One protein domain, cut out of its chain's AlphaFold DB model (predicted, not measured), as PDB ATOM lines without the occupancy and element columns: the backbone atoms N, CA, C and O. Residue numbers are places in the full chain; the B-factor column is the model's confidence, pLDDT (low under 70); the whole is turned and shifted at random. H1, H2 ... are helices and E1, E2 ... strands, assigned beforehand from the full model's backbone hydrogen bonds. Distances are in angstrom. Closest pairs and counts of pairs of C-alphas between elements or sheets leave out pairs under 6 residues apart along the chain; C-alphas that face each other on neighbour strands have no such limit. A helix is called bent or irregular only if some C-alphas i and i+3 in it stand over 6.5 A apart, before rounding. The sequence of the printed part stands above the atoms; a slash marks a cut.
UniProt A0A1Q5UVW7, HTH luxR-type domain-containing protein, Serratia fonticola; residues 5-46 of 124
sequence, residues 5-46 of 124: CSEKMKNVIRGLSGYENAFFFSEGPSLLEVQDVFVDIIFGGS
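AT A GLANCE: This is residues 5 to 46 of the 124 residues of the protein "HTH luxR-type domain-containing protein" of Serratia fonticola (UniProt A0A1Q5UVW7). The printed part is a flat, winding S: H1, the strand E1 and H2 form a row with E1 in the middle, and the chain folds back between one and the next. Residues 15 to 20, in the link after H1, stick out from the rest. The printed part has 42 residues with two named helices and one named strand, in the order H1, E1, H2, and its class is mostly helix. It is only just loose, close to compact, with a radius of gyration of the C-alphas of 11.2 A, and its C-alphas span 27 by 23 by 11 A.

IN THESE COORDINATES: H1 is residues 7 to 13, from C-alpha 7 at (-52.860, -29.818, -30.822), and measures 10.1 A. It is irregular: C-alphas 8 and 11 are 7.3 A apart. E1 is residues 23 to 25. H2, residues 31 to 43, measures 18.0 A and ends with C-alpha 43 at (-40.086, -35.605, -48.975).

HOW THE PARTS SIT: Residues 5 to 6 form a short parallel pairing with residues 24 to 25 of E1, which pairs with no named strand. The closest C-alphas of H1 and E1 are those of Glu 7 and Phe 24, 5.0 A apart. The closest C-alphas of E1 and H2 are those of Phe 23 and Val 37, 7.5 A apart. H1 and H2 are apart. In H2 every O i to N i+4 pair is within hydrogen-bond range; in H1 1 of 3 is, beside 2 of 4 O i to N i+3 pairs.

THE WHOLE: The two C-alphas farthest apart are those of Ser 17 and Leu 31, at 29.0 A. The printed part has no cut. The link from H1 to E1 is short and the link from E1 to H2 is tight. The mean pLDDT of the printed part is 76.9, with residues 14 to 15, 18 to 19 and 45 to 46 under 70.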
ATOM      1  N   CYS A   5     -48.959 -35.727 -32.108       72.56
ATOM      2  CA  CYS A   5     -49.551 -35.152 -30.911       72.56
ATOM      3  C   CYS A   5     -50.878 -34.478 -31.238       72.56
ATOM      4  O   CYS A   5     -51.038 -33.865 -32.293       72.56
ATOM      5  N   SER A   6     -51.817 -34.523 -30.295       78.88
ATOM      6  CA  SER A   6     -52.968 -33.620 -30.343       78.88
ATOM      7  C   SER A   6     -52.486 -32.174 -30.225       78.88
ATOM      8  O   SER A   6     -51.555 -31.882 -29.469       78.88
ATOM      9  N   GLU A   7     -53.150 -31.247 -30.909       79.56
ATOM     10  CA  GLU A   7     -52.860 -29.818 -30.822       79.56
ATOM     11  C   GLU A   7     -52.956 -29.282 -29.383       79.56
ATOM     12  O   GLU A   7     -52.178 -28.409 -28.992       79.56
ATOM     13  N   LYS A   8     -53.798 -29.891 -28.536       82.19
ATOM     14  CA  LYS A   8     -53.883 -29.574 -27.097       82.19
ATOM     15  C   LYS A   8     -52.551 -29.784 -26.357       82.19
ATOM     16  O   LYS A   8     -52.303 -29.130 -25.348       82.19
ATOM     17  N   MET A   9     -51.666 -30.651 -26.861       79.31
ATOM     18  CA  MET A   9     -50.349 -30.931 -26.269       79.31
ATOM     19  C   MET A   9     -49.240 -29.981 -26.740       79.31
ATOM     20  O   MET A   9     -48.120 -30.055 -26.234       79.31
ATOM     21  N   LYS A  10     -49.521 -29.065 -27.676       79.56
ATOM     22  CA  LYS A  10     -48.515 -28.165 -28.267       79.56
ATOM     23  C   LYS A  10     -47.732 -27.379 -27.222       79.56
ATOM     24  O   LYS A  10     -46.514 -27.274 -27.326       79.56
ATOM     25  N   ASN A  11     -48.407 -26.886 -26.187       73.81
ATOM     26  CA  ASN A  11     -47.779 -26.105 -25.119       73.81
ATOM     27  C   ASN A  11     -47.001 -26.961 -24.107       73.81
ATOM     28  O   ASN A  11     -46.129 -26.435 -23.431       73.81
ATOM     29  N   VAL A  12     -47.304 -28.260 -24.008       75.50
ATOM     30  CA  VAL A  12     -46.595 -29.205 -23.123       75.50
ATOM     31  C   VAL A  12     -45.266 -29.627 -23.746       75.50
ATOM     32  O   VAL A  12     -44.273 -29.808 -23.052       75.50
ATOM     33  N   ILE A  13     -45.258 -29.788 -25.070       74.75
ATOM     34  CA  ILE A  13     -44.113 -30.317 -25.815       74.75
ATOM     35  C   ILE A  13     -43.177 -29.196 -26.284       74.75
ATOM     36  O   ILE A  13     -41.967 -29.407 -26.383       74.75
ATOM     37  N   ARG A  14     -43.703 -27.987 -26.534       65.38
ATOM     38  CA  ARG A  14     -42.883 -26.802 -26.822       65.38
ATOM     39  C   ARG A  14     -41.938 -26.525 -25.647       65.38
ATOM     40  O   ARG A  14     -42.367 -26.035 -24.611       65.38
ATOM     41  N   GLY A  15     -40.651 -26.811 -25.841       62.34
ATOM     42  CA  GLY A  15     -39.591 -26.589 -24.851       62.34
ATOM     43  C   GLY A  15     -38.842 -27.853 -24.423       62.34
ATOM     44  O   GLY A  15     -37.796 -27.739 -23.790       62.34
ATOM     45  N   LEU A  16     -39.322 -29.047 -24.794       70.88
ATOM     46  CA  LEU A  16     -38.577 -30.293 -24.607       70.88
ATOM     47  C   LEU A  16     -37.592 -30.489 -25.766       70.88
ATOM     48  O   LEU A  16     -37.997 -30.496 -26.931       70.88
ATOM     49  N   SER A  17     -36.302 -30.660 -25.459       71.31
ATOM     50  CA  SER A  17     -35.300 -30.972 -26.484       71.31
ATOM     51  C   SER A  17     -35.572 -32.344 -27.110       71.31
ATOM     52  O   SER A  17     -36.026 -33.274 -26.439       71.31
ATOM     53  N   GLY A  18     -35.330 -32.468 -28.415       67.81
ATOM     54  CA  GLY A  18     -35.611 -33.680 -29.190       67.81
ATOM     55  C   GLY A  18     -37.029 -33.766 -29.772       67.81
ATOM     56  O   GLY A  18     -37.351 -34.764 -30.421       67.81
ATOM     57  N   TYR A  19     -37.873 -32.750 -29.555       69.75
ATOM     58  CA  TYR A  19     -39.242 -32.657 -30.088       69.75
ATOM     59  C   TYR A  19     -39.393 -31.566 -31.161       69.75
ATOM     60  O   TYR A  19     -40.506 -31.146 -31.481       69.75
ATOM     61  N   GLU A  20     -38.287 -31.116 -31.754       72.06
ATOM     62  CA  GLU A  20     -38.257 -30.047 -32.761       72.06
ATOM     63  C   GLU A  20     -39.039 -30.416 -34.035       72.06
ATOM     64  O   GLU A  20     -39.498 -29.537 -34.755       72.06
ATOM     65  N   ASN A  21     -39.236 -31.717 -34.271       72.06
ATOM     66  CA  ASN A  21     -39.936 -32.274 -35.431       72.06
ATOM     67  C   ASN A  21     -41.319 -32.862 -35.076       72.06
ATOM     68  O   ASN A  21     -41.800 -33.762 -35.764       72.06
ATOM     69  N   ALA A  22     -41.932 -32.441 -33.963       77.75
ATOM     70  CA  ALA A  22     -43.266 -32.908 -33.582       77.75
ATOM     71  C   ALA A  22     -44.347 -32.319 -34.504       77.75
ATOM     72  O   ALA A  22     -44.409 -31.104 -34.706       77.75
ATOM     73  N   PHE A  23     -45.238 -33.180 -35.001       78.62
ATOM     74  CA  PHE A  23     -46.394 -32.777 -35.799       78.62
ATOM     75  C   PHE A  23     -47.653 -32.792 -34.934       78.62
ATOM     76  O   PHE A  23     -47.880 -33.714 -34.144       78.62
ATOM     77  N   PHE A  24     -48.469 -31.752 -35.085       81.31
ATOM     78  CA  PHE A  24     -49.668 -31.543 -34.286       81.31
ATOM     79  C   PHE A  24     -50.904 -31.628 -35.168       81.31
ATOM     80  O   PHE A  24     -50.951 -30.993 -36.217       81.31
ATOM     81  N   PHE A  25     -51.902 -32.375 -34.705       81.69
ATOM     82  CA  PHE A  25     -53.193 -32.500 -35.368       81.69
ATOM     83  C   PHE A  25     -54.319 -31.966 -34.487       81.69
ATOM     84  O   PHE A  25     -54.333 -32.191 -33.271       81.69
ATOM     85  N   SER A  26     -55.300 -31.329 -35.118       80.75
ATOM     86  CA  SER A  26     -56.603 -31.043 -34.518       80.75
ATOM     87  C   SER A  26     -57.314 -32.339 -34.098       80.75
ATOM     88  O   SER A  26     -56.980 -33.432 -34.559       80.75
ATOM     89  N   GLU A  27     -58.309 -32.246 -33.210       80.88
ATOM     90  CA  GLU A  27     -59.126 -33.416 -32.866       80.88
ATOM     91  C   GLU A  27     -59.929 -33.889 -34.083       80.88
ATOM     92  O   GLU A  27     -60.686 -33.121 -34.670       80.88
ATOM     93  N   GLY A  28     -59.758 -35.165 -34.443       81.00
ATOM     94  CA  GLY A  28     -60.376 -35.762 -35.627       81.00
ATOM     95  C   GLY A  28     -59.702 -35.340 -36.936       81.00
ATOM     96  O   GLY A  28     -60.376 -34.745 -37.775       81.00
ATOM     97  N   PRO A  29     -58.402 -35.638 -37.138       83.56
ATOM     98  CA  PRO A  29     -57.721 -35.260 -38.367       83.56
ATOM     99  C   PRO A  29     -58.360 -35.951 -39.570       83.56
ATOM    100  O   PRO A  29     -58.684 -37.143 -39.536       83.56
ATOM    101  N   SER A  30     -58.514 -35.200 -40.654       86.56
ATOM    102  CA  SER A  30     -58.913 -35.764 -41.935       86.56
ATOM    103  C   SER A  30     -57.786 -36.614 -42.525       86.56
ATOM    104  O   SER A  30     -56.601 -36.406 -42.257       86.56
ATOM    105  N   LEU A  31     -58.143 -37.571 -43.386       80.88
ATOM    106  CA  LEU A  31     -57.152 -38.386 -44.095       80.88
ATOM    107  C   LEU A  31     -56.202 -37.523 -44.946       80.88
ATOM    108  O   LEU A  31     -55.033 -37.869 -45.076       80.88
ATOM    109  N   LEU A  32     -56.701 -36.406 -45.487       80.56
ATOM    110  CA  LEU A  32     -55.916 -35.457 -46.277       80.56
ATOM    111  C   LEU A  32     -54.856 -34.755 -45.420       80.56
ATOM    112  O   LEU A  32     -53.692 -34.746 -45.794       80.56
ATOM    113  N   GLU A  33     -55.221 -34.262 -44.234       81.56
ATOM    114  CA  GLU A  33     -54.258 -33.628 -43.318       81.56
ATOM    115  C   GLU A  33     -53.170 -34.603 -42.861       81.56
ATOM    116  O   GLU A  33     -51.994 -34.248 -42.790       81.56
ATOM    117  N   VAL A  34     -53.546 -35.852 -42.565       83.25
ATOM    118  CA  VAL A  34     -52.566 -36.893 -42.230       83.25
ATOM    119  C   VAL A  34     -51.648 -37.144 -43.421       83.25
ATOM    120  O   VAL A  34     -50.431 -37.196 -43.252       83.25
ATOM    121  N   GLN A  35     -52.213 -37.273 -44.620       80.62
ATOM    122  CA  GLN A  35     -51.450 -37.500 -45.839       80.62
ATOM    123  C   GLN A  35     -50.419 -36.391 -46.074       80.62
ATOM    124  O   GLN A  35     -49.254 -36.720 -46.276       80.62
ATOM    125  N   ASP A  36     -50.815 -35.122 -45.975       79.19
ATOM    126  CA  ASP A  36     -49.928 -33.969 -46.174       79.19
ATOM    127  C   ASP A  36     -48.754 -33.971 -45.184       79.19
ATOM    128  O   ASP A  36     -47.601 -33.801 -45.577       79.19
ATOM    129  N   VAL A  37     -49.003 -34.286 -43.908       81.50
ATOM    130  CA  VAL A  37     -47.926 -34.422 -42.913       81.50
ATOM    131  C   VAL A  37     -46.957 -35.550 -43.275       81.50
ATOM    132  O   VAL A  37     -45.741 -35.394 -43.155       81.50
ATOM    133  N   PHE A  38     -47.459 -36.699 -43.734       81.44
ATOM    134  CA  PHE A  38     -46.588 -37.789 -44.180       81.44
ATOM    135  C   PHE A  38     -45.784 -37.417 -45.427       81.44
ATOM    136  O   PHE A  38     -44.626 -37.827 -45.534       81.44
ATOM    137  N   VAL A  39     -46.359 -36.635 -46.345       79.31
ATOM    138  CA  VAL A  39     -45.622 -36.074 -47.484       79.31
ATOM    139  C   VAL A  39     -44.443 -35.244 -46.990       79.31
ATOM    140  O   VAL A  39     -43.312 -35.517 -47.391       79.31
ATOM    141  N   ASP A  40     -44.684 -34.309 -46.074       79.00
ATOM    142  CA  ASP A  40     -43.648 -33.428 -45.532       79.00
ATOM    143  C   ASP A  40     -42.555 -34.204 -44.783       79.00
ATOM    144  O   ASP A  40     -41.378 -33.863 -44.873       79.00
ATOM    145  N   ILE A  41     -42.911 -35.282 -44.079       79.69
ATOM    146  CA  ILE A  41     -41.942 -36.157 -43.401       79.69
ATOM    147  C   ILE A  41     -41.055 -36.899 -44.406       79.69
ATOM    148  O   ILE A  41     -39.852 -37.034 -44.188       79.69
ATOM    149  N   ILE A  42     -41.650 -37.440 -45.471       79.19
ATOM    150  CA  ILE A  42     -40.956 -38.325 -46.415       79.19
ATOM    151  C   ILE A  42     -40.126 -37.522 -47.421       79.19
ATOM    152  O   ILE A  42     -39.018 -37.932 -47.771       79.19
ATOM    153  N   PHE A  43     -40.663 -36.399 -47.892       77.25
ATOM    154  CA  PHE A  43     -40.086 -35.605 -48.975       77.25
ATOM    155  C   PHE A  43     -39.532 -34.253 -48.515       77.25
ATOM    156  O   PHE A  43     -38.794 -33.619 -49.262       77.25
ATOM    157  N   GLY A  44     -39.814 -33.829 -47.283       73.69
ATOM    158  CA  GLY A  44     -39.506 -32.486 -46.799       73.69
ATOM    159  C   GLY A  44     -40.610 -31.496 -47.177       73.69
ATOM    160  O   GLY A  44     -41.180 -31.573 -48.263       73.69
ATOM    161  N   GLY A  45     -40.897 -30.541 -46.291       67.81
ATOM    162  CA  GLY A  45     -41.990 -29.566 -46.441       67.81
ATOM    163  C   GLY A  45     -41.772 -28.473 -47.494       67.81
ATOM    164  O   GLY A  45     -42.126 -27.320 -47.256       67.81
ATOM    165  N   SER A  46     -41.137 -28.783 -48.630       65.75
ATOM    166  CA  SER A  46     -40.991 -27.833 -49.736       65.75
ATOM    167  C   SER A  46     -42.128 -27.991 -50.749       65.75
ATOM    168  O   SER A  46     -42.514 -29.104 -51.115       65.75
TER     169      SER A  46